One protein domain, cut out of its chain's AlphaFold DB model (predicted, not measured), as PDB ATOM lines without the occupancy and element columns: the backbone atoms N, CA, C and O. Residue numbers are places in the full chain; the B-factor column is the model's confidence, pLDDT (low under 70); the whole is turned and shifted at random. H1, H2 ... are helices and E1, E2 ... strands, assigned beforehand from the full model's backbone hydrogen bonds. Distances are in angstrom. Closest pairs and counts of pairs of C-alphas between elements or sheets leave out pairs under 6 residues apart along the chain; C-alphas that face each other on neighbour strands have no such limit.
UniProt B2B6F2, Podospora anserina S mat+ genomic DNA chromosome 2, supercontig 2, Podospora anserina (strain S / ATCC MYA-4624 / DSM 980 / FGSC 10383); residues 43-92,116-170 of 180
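This is residues 43 to 92 and 116 to 170 of the 180 residues of an uncharacterized protein of Podospora anserina (strain S / ATCC MYA-4624 / DSM 980 / FGSC 10383) (UniProt B2B6F2). Two strand hairpins, each with a helix packed on it, make the two halves of this domain: the longer hairpin E3 and E4 has H3 over its tight-turn end, and the shorter hairpin E1 and E2 has H1 over one face, near both of its strands. H1 bridges the halves, with its residues 68 to 71 reaching E3, and the short helix H2 folds back from the other end of H1. The printed part has 105 residues, with three named helices and four named strands in the order E1, E2, H1, H2, H3, E3, E4; each sheet is one antiparallel pair, and the class is mixed, helices and strands. It is compact, with a radius of gyration of the C-alphas of 14.3 A, and spans 44 by 31 by 22 A.

E3, residues 153 to 160, and E4, residues 163 to 169, form a hairpin, antiparallel at 157 degrees between their directions. N 155 and O 167 are 2.9 A apart and N 167 and O 155 are 2.8 A apart, both within hydrogen-bond range. H3, residues 127 to 139, comes closest to E4 at the C-alphas of Ile 130 and Ser 163, 6.0 A, and to E3 at those of Lys 129 and Ser 160, 6.4 A. H1, residues 68 to 78, comes closest to E3 at the C-alphas of Ile 68 and Val 157, 5.8 A. H1 and H3 are only just apart, with 8.2 A between their closest C-alphas. E1, residues 47 to 51, and E2, residues 61 to 65, form the other hairpin, antiparallel at 152 degrees, with N 48 and O 64 within hydrogen-bond range at 2.8 A. The closest C-alphas of E2 and H1 are those of Val 64 and Ala 71, 5.7 A. H2, residues 82 to 88, touches H1, with the C-alphas of Glu 76 and Trp 82 closest at 5.5 A; they run opposite ways at a steep tilt of 49 degrees. E1 and E2 are each apart from E3 and E4. In H1, H2 and H3 every O i to N i+4 pair is within hydrogen-bond range.

E3 is 21.4 A from first to last C-alpha, E4 19.9 A, H3 18.6 A and H1 15.2 A; E2 has 13.2 A, E1 13.1 A and H2 10.0 A. E1 begins at C-alpha 47, (15.395, 39.233, -40.840). H3 begins at C-alpha 127, (23.844, 32.625, -63.813), and E4 ends at C-alpha 169, (9.035, 44.584, -51.088).

The two C-alphas farthest apart are those of Thr 58 and Asp 123, 46.0 A. Residues 93 to 115 are not printed, and C-alphas 92 and 116 are 25.6 A apart across this cut, in the link from H2 to H3. The link from H3 to E3, residues 140 to 152, is long. Mean pLDDT of the printed part is 88.3, and residues 121 to 122 are under 70.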
ATOM      1  N   ILE A  43      18.294  49.652 -49.507       87.06
ATOM      2  CA  ILE A  43      18.846  48.371 -49.067       87.06
ATOM      3  C   ILE A  43      18.838  48.327 -47.538       87.06
ATOM      4  O   ILE A  43      19.421  49.193 -46.888       87.06
ATOM      5  N   VAL A  44      18.152  47.334 -46.982       88.50
ATOM      6  CA  VAL A  44      18.001  47.078 -45.549       88.50
ATOM      7  C   VAL A  44      18.401  45.642 -45.240       88.50
ATOM      8  O   VAL A  44      18.247  44.759 -46.085       88.50
ATOM      9  N   ASP A  45      18.862  45.384 -44.021       90.00
ATOM     10  CA  ASP A  45      19.049  44.008 -43.571       90.00
ATOM     11  C   ASP A  45      17.694  43.304 -43.498       90.00
ATOM     12  O   ASP A  45      16.728  43.820 -42.923       90.00
ATOM     13  N   VAL A  46      17.614  42.118 -44.100       93.69
ATOM     14  CA  VAL A  46      16.465  41.236 -43.900       93.69
ATOM     15  C   VAL A  46      16.581  40.521 -42.560       93.69
ATOM     16  O   VAL A  46      17.677  40.341 -42.027       93.69
ATOM     17  N   SER A  47      15.447  40.078 -42.030       95.56
ATOM     18  CA  SER A  47      15.395  39.233 -40.840       95.56
ATOM     19  C   SER A  47      14.771  37.877 -41.139       95.56
ATOM     20  O   SER A  47      13.778  37.797 -41.868       95.56
ATOM     21  N   TRP A  48      15.302  36.838 -40.508       95.62
ATOM     22  CA  TRP A  48      14.840  35.459 -40.589       95.62
ATOM     23  C   TRP A  48      14.334  35.011 -39.228       95.62
ATOM     24  O   TRP A  48      15.031  35.194 -38.233       95.62
ATOM     25  N   ASP A  49      13.160  34.389 -39.201       94.88
ATOM     26  CA  ASP A  49      12.628  33.744 -38.005       94.88
ATOM     27  C   ASP A  49      12.910  32.248 -38.101       94.88
ATOM     28  O   ASP A  49      12.287  31.530 -38.886       94.88
ATOM     29  N   LEU A  50      13.891  31.786 -37.327       94.19
ATOM     30  CA  LEU A  50      14.399  30.423 -37.397       94.19
ATOM     31  C   LEU A  50      14.061  29.661 -36.110       94.19
ATOM     32  O   LEU A  50      14.388  30.128 -35.017       94.19
ATOM     33  N   PRO A  51      13.424  28.482 -36.198       93.19
ATOM     34  CA  PRO A  51      13.193  27.654 -35.028       93.19
ATOM     35  C   PRO A  51      14.496  27.007 -34.550       93.19
ATOM     36  O   PRO A  51      15.285  26.494 -35.345       93.19
ATOM     37  N   VAL A  52      14.700  26.953 -33.232       92.56
ATOM     38  CA  VAL A  52      15.803  26.186 -32.618       92.56
ATOM     39  C   VAL A  52      15.673  24.682 -32.914       92.56
ATOM     40  O   VAL A  52      16.674  23.989 -33.059       92.56
ATOM     41  N   LYS A  53      14.447  24.163 -33.040       88.31
ATOM     42  CA  LYS A  53      14.146  22.796 -33.479       88.31
ATOM     43  C   LYS A  53      13.168  22.833 -34.647       88.31
ATOM     44  O   LYS A  53      12.021  23.231 -34.475       88.31
ATOM     45  N   LEU A  54      13.620  22.410 -35.826       82.31
ATOM     46  CA  LEU A  54      12.835  22.491 -37.064       82.31
ATOM     47  C   LEU A  54      11.575  21.609 -37.059       82.31
ATOM     48  O   LEU A  54      10.619  21.910 -37.767       82.31
ATOM     49  N   ASP A  55      11.577  20.518 -36.297       80.88
ATOM     50  CA  ASP A  55      10.503  19.522 -36.236       80.88
ATOM     51  C   ASP A  55       9.482  19.779 -35.114       80.88
ATOM     52  O   ASP A  55       8.495  19.051 -34.992       80.88
ATOM     53  N   ASP A  56       9.690  20.822 -34.307       84.81
ATOM     54  CA  ASP A  56       8.849  21.150 -33.160       84.81
ATOM     55  C   ASP A  56       8.127  22.494 -33.384       84.81
ATOM     56  O   ASP A  56       8.750  23.555 -33.283       84.81
ATOM     57  N   PRO A  57       6.801  22.499 -33.623       82.44
ATOM     58  CA  PRO A  57       6.038  23.732 -33.833       82.44
ATOM     59  C   PRO A  57       5.945  24.609 -32.575       82.44
ATOM     60  O   PRO A  57       5.458  25.735 -32.644       82.44
ATOM     61  N   THR A  58       6.372  24.096 -31.418       88.00
ATOM     62  CA  THR A  58       6.459  24.840 -30.155       88.00
ATOM     63  C   THR A  58       7.880  25.291 -29.828       88.00
ATOM     64  O   THR A  58       8.105  25.878 -28.767       88.00
ATOM     65  N   SER A  59       8.833  25.029 -30.730       88.75
ATOM     66  CA  SER A  59      10.207  25.483 -30.591       88.75
ATOM     67  C   SER A  59      10.267  26.993 -30.394       88.75
ATOM     68  O   SER A  59       9.525  27.759 -31.006       88.75
ATOM     69  N   GLU A  60      11.234  27.421 -29.586       92.88
ATOM     70  CA  GLU A  60      11.669  28.811 -29.574       92.88
ATOM     71  C   GLU A  60      12.044  29.245 -30.998       92.88
ATOM     72  O   GLU A  60      12.719  28.499 -31.720       92.88
ATOM     73  N   ILE A  61      11.569  30.430 -31.382       93.94
ATOM     74  CA  ILE A  61      11.886  31.100 -32.642       93.94
ATOM     75  C   ILE A  61      12.900  32.193 -32.343       93.94
ATOM     76  O   ILE A  61      12.683  33.026 -31.461       93.94
ATOM     77  N   VAL A  62      13.990  32.200 -33.099       95.38
ATOM     78  CA  VAL A  62      15.059  33.185 -32.993       95.38
ATOM     79  C   VAL A  62      15.040  34.042 -34.247       95.38
ATOM     80  O   VAL A  62      15.147  33.528 -35.359       95.38
ATOM     81  N   THR A  63      14.912  35.352 -34.061       96.00
ATOM     82  CA  THR A  63      15.039  36.316 -35.154       96.00
ATOM     83  C   THR A  63      16.505  36.700 -35.321       96.00
ATOM     84  O   THR A  63      17.109  37.257 -34.402       96.00
ATOM     85  N   VAL A  64      17.070  36.432 -36.497       95.75
ATOM     86  CA  VAL A  64      18.441  36.813 -36.877       95.75
ATOM     87  C   VAL A  64      18.419  37.706 -38.111       95.75
ATOM     88  O   VAL A  64      17.513  37.605 -38.937       95.75
ATOM     89  N   THR A  65      19.398  38.596 -38.243       94.69
ATOM     90  CA  THR A  65      19.469  39.566 -39.348       94.69
ATOM     91  C   THR A  65      20.624  39.258 -40.292       94.69
ATOM     92  O   THR A  65      21.662  38.765 -39.850       94.69
ATOM     93  N   GLY A  66      20.452  39.586 -41.572       90.75
ATOM     94  CA  GLY A  66      21.461  39.428 -42.622       90.75
ATOM     95  C   GLY A  66      21.070  38.406 -43.690       90.75
ATOM     96  O   GLY A  66      19.917  37.991 -43.805       90.75
ATOM     97  N   THR A  67      22.040  38.002 -44.498       93.19
ATOM     98  CA  THR A  67      21.898  36.932 -45.499       93.19
ATOM     99  C   THR A  67      21.597  35.577 -44.848       93.19
ATOM    100  O   THR A  67      21.789  35.402 -43.644       93.19
ATOM    101  N   ILE A  68      21.135  34.589 -45.624       93.81
ATOM    102  CA  ILE A  68      20.901  33.242 -45.081       93.81
ATOM    103  C   ILE A  68      22.199  32.609 -44.562       93.81
ATOM    104  O   ILE A  68      22.186  31.910 -43.553       93.81
ATOM    105  N   GLU A  69      23.335  32.889 -45.202       91.88
ATOM    106  CA  GLU A  69      24.646  32.406 -44.775       91.88
ATOM    107  C   GLU A  69      25.034  32.989 -43.403       91.88
ATOM    108  O   GLU A  69      25.477  32.259 -42.513       91.88
ATOM    109  N   GLU A  70      24.797  34.287 -43.193       93.00
ATOM    110  CA  GLU A  70      25.003  34.956 -41.900       93.00
ATOM    111  C   GLU A  70      24.005  34.477 -40.838       93.00
ATOM    112  O   GLU A  70      24.383  34.305 -39.678       93.00
ATOM    113  N   ALA A  71      22.750  34.231 -41.217       94.81
ATOM    114  CA  ALA A  71      21.714  33.706 -40.333       94.81
ATOM    115  C   ALA A  71      22.074  32.305 -39.814       94.81
ATOM    116  O   ALA A  71      22.010  32.056 -38.610       94.81
ATOM    117  N   ILE A  72      22.532  31.412 -40.700       93.62
ATOM    118  CA  ILE A  72      23.018  30.075 -40.333       93.62
ATOM    119  C   ILE A  72      24.225  30.180 -39.399       93.62
ATOM    120  O   ILE A  72      24.272  29.484 -38.386       93.62
ATOM    121  N   ALA A  73      25.184  31.063 -39.696       94.88
ATOM    122  CA  ALA A  73      26.361  31.257 -38.850       94.88
ATOM    123  C   ALA A  73      25.994  31.767 -37.445       94.88
ATOM    124  O   ALA A  73      26.544  31.287 -36.452       94.88
ATOM    125  N   GLN A  74      25.045  32.703 -37.344       96.31
ATOM    126  CA  GLN A  74      24.537  33.204 -36.064       96.31
ATOM    127  C   GLN A  74      23.817  32.109 -35.269       96.31
ATOM    128  O   GLN A  74      24.060  31.964 -34.070       96.31
ATOM    129  N   MET A  75      22.969  31.317 -35.931       95.94
ATOM    130  CA  MET A  75      22.261  30.209 -35.290       95.94
ATOM    131  C   MET A  75      23.216  29.118 -34.816       95.94
ATOM    132  O   MET A  75      23.090  28.674 -33.682       95.94
ATOM    133  N   GLU A  76      24.210  28.734 -35.618       95.50
ATOM    134  CA  GLU A  76      25.222  27.745 -35.228       95.50
ATOM    135  C   GLU A  76      26.090  28.242 -34.062       95.50
ATOM    136  O   GLU A  76      26.393  27.491 -33.138       95.50
ATOM    137  N   ALA A  77      26.455  29.529 -34.057       95.44
ATOM    138  CA  ALA A  77      27.209  30.122 -32.955       95.44
ATOM    139  C   ALA A  77      26.407  30.142 -31.640       95.44
ATOM    140  O   ALA A  77      26.975  29.932 -30.566       95.44
ATOM    141  N   ALA A  78      25.096  30.392 -31.712       95.31
ATOM    142  CA  ALA A  78      24.208  30.401 -30.551       95.31
ATOM    143  C   ALA A  78      23.795  28.986 -30.099       95.31
ATOM    144  O   ALA A  78      23.668  28.731 -28.899       95.31
ATOM    145  N   TYR A  79      23.626  28.066 -31.050       94.56
ATOM    146  CA  TYR A  79      23.144  26.699 -30.865       94.56
ATOM    147  C   TYR A  79      24.032  25.713 -31.647       94.56
ATOM    148  O   TYR A  79      23.668  25.293 -32.744       94.56
ATOM    149  N   PRO A  80      25.192  25.311 -31.096       95.38
ATOM    150  CA  PRO A  80      26.101  24.399 -31.787       95.38
ATOM    151  C   PRO A  80      25.427  23.079 -32.188       95.38
ATOM    152  O   PRO A  80      24.771  22.438 -31.362       95.38
ATOM    153  N   GLY A  81      25.614  22.664 -33.441       90.75
ATOM    154  CA  GLY A  81      24.969  21.499 -34.057       90.75
ATOM    155  C   GLY A  81      23.610  21.788 -34.706       90.75
ATOM    156  O   GLY A  81      23.025  20.890 -35.312       90.75
ATOM    157  N   TRP A  82      23.100  23.020 -34.618       94.25
ATOM    158  CA  TRP A  82      21.845  23.415 -35.260       94.25
ATOM    159  C   TRP A  82      21.936  23.373 -36.788       94.25
ATOM    160  O   TRP A  82      20.991  22.949 -37.446       94.25
ATOM    161  N   ASN A  83      23.071  23.756 -37.380       93.62
ATOM    162  CA  ASN A  83      23.214  23.749 -38.835       93.62
ATOM    163  C   ASN A  83      23.101  22.325 -39.403       93.62
ATOM    164  O   ASN A  83      22.523  22.135 -40.466       93.62
ATOM    165  N   GLU A  84      23.582  21.301 -38.694       91.62
ATOM    166  CA  GLU A  84      23.449  19.909 -39.145       91.62
ATOM    167  C   GLU A  84      21.976  19.493 -39.265       91.62
ATOM    168  O   GLU A  84      21.563  18.948 -40.292       91.62
ATOM    169  N   THR A  85      21.157  19.805 -38.256       90.69
ATOM    170  CA  THR A  85      19.720  19.494 -38.279       90.69
ATOM    171  C   THR A  85      18.961  20.370 -39.271       90.69
ATOM    172  O   THR A  85      18.060  19.878 -39.951       90.69
ATOM    173  N   PHE A  86      19.356  21.637 -39.414       91.19
ATOM    174  CA  PHE A  86      18.800  22.551 -40.403       91.19
ATOM    175  C   PHE A  86      19.008  22.036 -41.831       91.19
ATOM    176  O   PHE A  86      18.043  21.898 -42.578       91.19
ATOM    177  N   GLN A  87      20.244  21.674 -42.195       90.06
ATOM    178  CA  GLN A  87      20.575  21.164 -43.532       90.06
ATOM    179  C   GLN A  87      19.919  19.807 -43.806       90.06
ATOM    180  O   GLN A  87      19.470  19.561 -44.923       90.06
ATOM    181  N   ALA A  88      19.812  18.937 -42.795       89.12
ATOM    182  CA  ALA A  88      19.116  17.656 -42.922       89.12
ATOM    183  C   ALA A  88      17.611  17.813 -43.217       89.12
ATOM    184  O   ALA A  88      17.007  16.919 -43.809       89.12
ATOM    185  N   GLY A  89      17.012  18.941 -42.820       85.56
ATOM    186  CA  GLY A  89      15.616  19.277 -43.096       85.56
ATOM    187  C   GLY A  89      15.357  19.843 -44.497       85.56
ATOM    188  O   GLY A  89      14.195  19.973 -44.881       85.56
ATOM    189  N   ILE A  90      16.397  20.179 -45.267       86.38
ATOM    190  CA  ILE A  90      16.250  20.728 -46.619       86.38
ATOM    191  C   ILE A  90      15.978  19.576 -47.600       86.38
ATOM    192  O   ILE A  90      16.818  18.681 -47.738       86.38
ATOM    193  N   PRO A  91      14.848  19.583 -48.336       83.75
ATOM    194  CA  PRO A  91      14.563  18.553 -49.327       83.75
ATOM    195  C   PRO A  91      15.669  18.464 -50.386       83.75
ATOM    196  O   PRO A  91      16.058  19.464 -50.995       83.75
ATOM    197  N   THR A  92      16.161  17.253 -50.637       78.56
ATOM    198  CA  THR A  92      17.193  16.992 -51.656       78.56
ATOM    199  C   THR A  92      16.608  16.603 -53.013       78.56
ATOM    200  O   THR A  92      17.352  16.527 -53.993       78.56
ATOM    201  N   ILE A 116      34.608  36.868 -52.692       80.00
ATOM    202  CA  ILE A 116      33.185  36.919 -53.053       80.00
ATOM    203  C   ILE A 116      32.824  38.380 -53.389       80.00
ATOM    204  O   ILE A 116      33.017  39.271 -52.564       80.00
ATOM    205  N   ASN A 117      32.314  38.636 -54.599       79.88
ATOM    206  CA  ASN A 117      31.804  39.937 -55.037       79.88
ATOM    207  C   ASN A 117      30.274  39.904 -55.154       79.88
ATOM    208  O   ASN A 117      29.712  39.270 -56.043       79.88
ATOM    209  N   CYS A 118      29.606  40.639 -54.272       82.69
ATOM    210  CA  CYS A 118      28.147  40.730 -54.214       82.69
ATOM    211  C   CYS A 118      27.599  42.036 -54.791       82.69
ATOM    212  O   CYS A 118      26.398  42.306 -54.691       82.69
ATOM    213  N   LYS A 119      28.482  42.895 -55.307       76.00
ATOM    214  CA  LYS A 119      28.095  44.222 -55.765       76.00
ATOM    215  C   LYS A 119      27.198  44.076 -56.981       76.00
ATOM    216  O   LYS A 119      27.462  43.270 -57.869       76.00
ATOM    217  N   VAL A 120      26.165  44.910 -57.038       70.69
ATOM    218  CA  VAL A 120      25.431  45.140 -58.280       70.69
ATOM    219  C   VAL A 120      26.301  46.055 -59.139       70.69
ATOM    220  O   VAL A 120      26.078  47.259 -59.236       70.69
ATOM    221  N   ASP A 121      27.385  45.500 -59.670       68.12
ATOM    222  CA  ASP A 121      28.169  46.120 -60.724       68.12
ATOM    223  C   ASP A 121      27.720  45.558 -62.080       68.12
ATOM    224  O   ASP A 121      27.182  44.458 -62.204       68.12
ATOM    225  N   TYR A 122      27.881  46.350 -63.136       64.31
ATOM    226  CA  TYR A 122      27.527  45.922 -64.490       64.31
ATOM    227  C   TYR A 122      28.566  44.937 -65.085       64.31
ATOM    228  O   TYR A 122      28.564  44.729 -66.296       64.31
ATOM    229  N   ASP A 123      29.445  44.328 -64.268       72.75
ATOM    230  CA  ASP A 123      30.494  43.368 -64.686       72.75
ATOM    231  C   ASP A 123      29.944  41.941 -64.921       72.75
ATOM    232  O   ASP A 123      30.673  41.016 -65.283       72.75
ATOM    233  N   GLY A 124      28.629  41.768 -64.765       72.75
ATOM    234  CA  GLY A 124      27.916  40.522 -65.027       72.75
ATOM    235  C   GLY A 124      27.954  39.540 -63.855       72.75
ATOM    236  O   GLY A 124      28.886  39.507 -63.055       72.75
ATOM    237  N   ALA A 125      26.921  38.700 -63.773       83.19
ATOM    238  CA  ALA A 125      26.755  37.717 -62.709       83.19
ATOM    239  C   ALA A 125      26.881  36.279 -63.229       83.19
ATOM    240  O   ALA A 125      26.597  35.987 -64.393       83.19
ATOM    241  N   ARG A 126      27.274  35.346 -62.353       85.56
ATOM    242  CA  ARG A 126      27.291  33.915 -62.692       85.56
ATOM    243  C   ARG A 126      25.877  33.351 -62.586       85.56
ATOM    244  O   ARG A 126      25.410  33.066 -61.482       85.56
ATOM    245  N   THR A 127      25.221  33.146 -63.728       84.50
ATOM    246  CA  THR A 127      23.844  32.625 -63.813       84.50
ATOM    247  C   THR A 127      23.657  31.302 -63.073       84.50
ATOM    248  O   THR A 127      22.667  31.143 -62.366       84.50
ATOM    249  N   SER A 128      24.623  30.378 -63.162       83.88
ATOM    250  CA  SER A 128      24.568  29.103 -62.431       83.88
ATOM    251  C   SER A 128      24.493  29.306 -60.917       83.88
ATOM    252  O   SER A 128      23.663  28.693 -60.262       83.88
ATOM    253  N   LYS A 129      25.277  30.239 -60.364       86.19
ATOM    254  CA  LYS A 129      25.277  30.542 -58.924       86.19
ATOM    255  C   LYS A 129      24.013  31.264 -58.466       86.19
ATOM    256  O   LYS A 129      23.557  31.036 -57.352       86.19
ATOM    257  N   ILE A 130      23.416  32.093 -59.329       86.81
ATOM    258  CA  ILE A 130      22.084  32.661 -59.069       86.81
ATOM    259  C   ILE A 130      21.056  31.531 -58.978       86.81
ATOM    260  O   ILE A 130      20.257  31.501 -58.045       86.81
ATOM    261  N   TRP A 131      21.087  30.590 -59.925       87.19
ATOM    262  CA  TRP A 131      20.168  29.458 -59.934       87.19
ATOM    263  C   TRP A 131      20.346  28.560 -58.708       87.19
ATOM    264  O   TRP A 131      19.352  28.236 -58.062       87.19
ATOM    265  N   ASP A 132      21.586  28.229 -58.337       86.62
ATOM    266  CA  ASP A 132      21.897  27.457 -57.129       86.62
ATOM    267  C   ASP A 132      21.327  28.140 -55.877       86.62
ATOM    268  O   ASP A 132      20.636  27.502 -55.081       86.62
ATOM    269  N   GLY A 133      21.535  29.456 -55.740       89.69
ATOM    270  CA  GLY A 133      20.996  30.241 -54.629       89.69
ATOM    271  C   GLY A 133      19.465  30.267 -54.605       89.69
ATOM    272  O   GLY A 133      18.864  30.038 -53.559       89.69
ATOM    273  N   ILE A 134      18.803  30.462 -55.753       91.38
ATOM    274  CA  ILE A 134      17.333  30.396 -55.850       91.38
ATOM    275  C   ILE A 134      16.827  29.006 -55.453       91.38
ATOM    276  O   ILE A 134      15.835  28.895 -54.731       91.38
ATOM    277  N   CYS A 135      17.492  27.945 -55.918       90.00
ATOM    278  CA  CYS A 135      17.137  26.573 -55.577       90.00
ATOM    279  C   CYS A 135      17.247  26.317 -54.079       90.00
ATOM    280  O   CYS A 135      16.337  25.736 -53.493       90.00
ATOM    281  N   TYR A 136      18.340  26.772 -53.475       90.50
ATOM    282  CA  TYR A 136      18.582  26.650 -52.048       90.50
ATOM    283  C   TYR A 136      17.514  27.390 -51.232       90.50
ATOM    284  O   TYR A 136      16.816  26.772 -50.432       90.50
ATOM    285  N   LEU A 137      17.308  28.681 -51.512       93.06
ATOM    286  CA  LEU A 137      16.363  29.539 -50.789       93.06
ATOM    287  C   LEU A 137      14.916  29.025 -50.862       93.06
ATOM    288  O   LEU A 137      14.184  29.108 -49.883       93.06
ATOM    289  N   ARG A 138      14.497  28.458 -52.001       90.25
ATOM    290  CA  ARG A 138      13.145  27.889 -52.175       90.25
ATOM    291  C   ARG A 138      12.903  26.597 -51.399       90.25
ATOM    292  O   ARG A 138      11.750  26.226 -51.212       90.25
ATOM    293  N   ARG A 139      13.964  25.886 -51.016       89.38
ATOM    294  CA  ARG A 139      13.882  24.615 -50.285       89.38
ATOM    295  C   ARG A 139      13.998  24.788 -48.777       89.38
ATOM    296  O   ARG A 139      13.839  23.809 -48.054       89.38
ATOM    297  N   LEU A 140      14.294  25.996 -48.302       88.69
ATOM    298  CA  LEU A 140      14.318  26.268 -46.874       88.69
ATOM    299  C   LEU A 140      12.927  26.006 -46.302       88.69
ATOM    300  O   LEU A 140      11.938  26.583 -46.752       88.69
ATOM    301  N   ASN A 141      12.855  25.127 -45.308       84.31
ATOM    302  CA  ASN A 141      11.609  24.799 -44.628       84.31
ATOM    303  C   ASN A 141      11.317  25.825 -43.517       84.31
ATOM    304  O   ASN A 141      11.139  25.471 -42.353       84.31
ATOM    305  N   THR A 142      11.360  27.109 -43.875       85.81
ATOM    306  CA  THR A 142      11.180  28.259 -42.983       85.81
ATOM    307  C   THR A 142      10.328  29.317 -43.667       85.81
ATOM    308  O   THR A 142      10.174  29.310 -44.890       85.81
ATOM    309  N   ASP A 143       9.814  30.270 -42.891       89.56
ATOM    310  CA  ASP A 143       9.179  31.444 -43.479       89.56
ATOM    311  C   ASP A 143      10.188  32.245 -44.328       89.56
ATOM    312  O   ASP A 143      11.389  32.261 -44.019       89.56
ATOM    313  N   PRO A 144       9.725  32.924 -45.397       91.00
ATOM    314  CA  PRO A 144      10.565  33.821 -46.177       91.00
ATOM    315  C   PRO A 144      11.170  34.940 -45.318       91.00
ATOM    316  O   PRO A 144      10.573  35.350 -44.315       91.00
ATOM    317  N   PRO A 145      12.315  35.501 -45.742       93.88
ATOM    318  CA  PRO A 145      12.917  36.623 -45.047       93.88
ATOM    319  C   PRO A 145      11.963  37.815 -45.035       93.88
ATOM    320  O   PRO A 145      11.253  38.102 -46.003       93.88
ATOM    321  N   LYS A 146      11.971  38.544 -43.927       91.69
ATOM    322  CA  LYS A 146      11.180  39.759 -43.754       91.69
ATOM    323  C   LYS A 146      12.058  40.957 -44.074       91.69
ATOM    324  O   LYS A 146      13.193  41.050 -43.616       91.69
ATOM    325  N   ASN A 147      11.514  41.887 -44.841       85.94
ATOM    326  CA  ASN A 147      12.063  43.218 -45.060       85.94
ATOM    327  C   ASN A 147      11.016  44.258 -44.629       85.94
ATOM    328  O   ASN A 147       9.832  43.944 -44.489       85.94
ATOM    329  N   GLY A 148      11.463  45.482 -44.339       75.31
ATOM    330  CA  GLY A 148      10.603  46.566 -43.853       75.31
ATOM    331  C   GLY A 148       9.395  46.879 -44.761       75.31
ATOM    332  O   GLY A 148       9.262  46.334 -45.862       75.31
ATOM    333  N   PRO A 149       8.488  47.772 -44.324       76.25
ATOM    334  CA  PRO A 149       7.280  48.106 -45.085       76.25
ATOM    335  C   PRO A 149       7.624  48.625 -46.491       76.25
ATOM    336  O   PRO A 149       8.544  49.421 -46.637       76.25
ATOM    337  N   GLY A 150       6.903  48.181 -47.522       75.06
ATOM    338  CA  GLY A 150       7.102  48.629 -48.907       75.06
ATOM    339  C   GLY A 150       6.520  50.026 -49.192       75.06
ATOM    340  O   GLY A 150       5.841  50.598 -48.332       75.06
ATOM    341  N   PRO A 151       6.730  50.566 -50.410       85.88
ATOM    342  CA  PRO A 151       7.504  49.989 -51.518       85.88
ATOM    343  C   PRO A 151       8.995  50.379 -51.491       85.88
ATOM    344  O   PRO A 151       9.385  51.342 -50.830       85.88
ATOM    345  N   GLY A 152       9.822  49.668 -52.263       84.75
ATOM    346  CA  GLY A 152      11.210  50.051 -52.534       84.75
ATOM    347  C   GLY A 152      12.222  49.644 -51.462       84.75
ATOM    348  O   GLY A 152      13.345  50.139 -51.484       84.75
ATOM    349  N   ASN A 153      11.858  48.750 -50.537       88.94
ATOM    350  CA  ASN A 153      12.802  48.162 -49.585       88.94
ATOM    351  C   ASN A 153      13.260  46.790 -50.081       88.94
ATOM    352  O   ASN A 153      12.441  45.890 -50.253       88.94
ATOM    353  N   CYS A 154      14.563  46.615 -50.263       90.12
ATOM    354  CA  CYS A 154      15.184  45.329 -50.555       90.12
ATOM    355  C   CYS A 154      16.178  44.959 -49.469       90.12
ATOM    356  O   CYS A 154      16.803  45.834 -48.892       90.12
ATOM    357  N   GLY A 155      16.407  43.671 -49.257       90.69
ATOM    358  CA  GLY A 155      17.569  43.207 -48.508       90.69
ATOM    359  C   GLY A 155      18.241  42.047 -49.209       90.69
ATOM    360  O   GLY A 155      17.584  41.266 -49.901       90.69
ATOM    361  N   ARG A 156      19.563  41.953 -49.078       91.69
ATOM    362  CA  ARG A 156      20.313  40.848 -49.669       91.69
ATOM    363  C   ARG A 156      20.038  39.575 -48.873       91.69
ATOM    364  O   ARG A 156      20.186  39.565 -47.657       91.69
ATOM    365  N   VAL A 157      19.651  38.507 -49.564       94.12
ATOM    366  CA  VAL A 157      19.317  37.213 -48.944       94.12
ATOM    367  C   VAL A 157      20.378  36.149 -49.164       94.12
ATOM    368  O   VAL A 157      20.446  35.217 -48.375       94.12
ATOM    369  N   SER A 158      21.195  36.276 -50.209       92.56
ATOM    370  CA  SER A 158      22.318  35.374 -50.474       92.56
ATOM    371  C   SER A 158      23.360  36.067 -51.343       92.56
ATOM    372  O   SER A 158      23.024  36.929 -52.168       92.56
ATOM    373  N   CYS A 159      24.621  35.677 -51.170       88.88
ATOM    374  CA  CYS A 159      25.704  36.069 -52.053       88.88
ATOM    375  C   CYS A 159      26.678  34.919 -52.321       88.88
ATOM    376  O   CYS A 159      27.147  34.247 -51.407       88.88
ATOM    377  N   SER A 160      27.027  34.727 -53.595       85.19
ATOM    378  CA  SER A 160      27.935  33.669 -54.020       85.19
ATOM    379  C   SER A 160      28.695  34.039 -55.297       85.19
ATOM    380  O   SER A 160      28.104  34.459 -56.290       85.19
ATOM    381  N   TRP A 161      30.018  33.844 -55.312       84.00
ATOM    382  CA  TRP A 161      30.914  34.249 -56.411       84.00
ATOM    383  C   TRP A 161      30.751  35.720 -56.831       84.00
ATOM    384  O   TRP A 161      31.207  36.594 -56.110       84.00
ATOM    385  N   LYS A 162      30.166  35.976 -58.009       83.94
ATOM    386  CA  LYS A 162      29.881  37.298 -58.594       83.94
ATOM    387  C   LYS A 162      28.366  37.541 -58.661       83.94
ATOM    388  O   LYS A 162      27.863  38.127 -59.611       83.94
ATOM    389  N   SER A 163      27.616  36.950 -57.738       85.25
ATOM    390  CA  SER A 163      26.159  36.892 -57.798       85.25
ATOM    391  C   SER A 163      25.570  37.210 -56.433       85.25
ATOM    392  O   SER A 163      25.997  36.656 -55.423       85.25
ATOM    393  N   ALA A 164      24.549  38.060 -56.413       88.81
ATOM    394  CA  ALA A 164      23.774  38.376 -55.223       88.81
ATOM    395  C   ALA A 164      22.280  38.235 -55.523       88.81
ATOM    396  O   ALA A 164      21.825  38.538 -56.628       88.81
ATOM    397  N   ILE A 165      21.523  37.774 -54.533       91.50
ATOM    398  CA  ILE A 165      20.065  37.666 -54.590       91.50
ATOM    399  C   ILE A 165      19.491  38.634 -53.562       91.50
ATOM    400  O   ILE A 165      19.927  38.658 -52.409       91.50
ATOM    401  N   TYR A 166      18.498  39.414 -53.980       92.25
ATOM    402  CA  TYR A 166      17.817  40.391 -53.140       92.25
ATOM    403  C   TYR A 166      16.332  40.050 -53.010       92.25
ATOM    404  O   TYR A 166      15.690  39.643 -53.978       92.25
ATOM    405  N   TRP A 167      15.794  40.240 -51.808       92.12
ATOM    406  CA  TRP A 167      14.374  40.137 -51.494       92.12
ATOM    407  C   TRP A 167      13.778  41.531 -51.350       92.12
ATOM    408  O   TRP A 167      14.149  42.276 -50.441       92.12
ATOM    409  N   CYS A 168      12.877  41.886 -52.263       90.94
ATOM    410  CA  CYS A 168      12.345  43.235 -52.417       90.94
ATOM    411  C   CYS A 168      10.845  43.284 -52.135       90.94
ATOM    412  O   CYS A 168      10.079  42.454 -52.620       90.94
ATOM    413  N   ASN A 169      10.428  44.276 -51.353       90.12
ATOM    414  CA  ASN A 169       9.035  44.584 -51.088       90.12
ATOM    415  C   ASN A 169       8.626  45.818 -51.893       90.12
ATOM    416  O   ASN A 169       8.810  46.952 -51.451       90.12
ATOM    417  N   ASP A 170       8.054  45.571 -53.069       87.56
ATOM    418  CA  ASP A 170       7.538  46.599 -53.982       87.56
ATOM    419  C   ASP A 170       6.038  46.844 -53.841       87.56
ATOM    420  O   ASP A 170       5.420  47.521 -54.664       87.56
TER     421      ASP A 170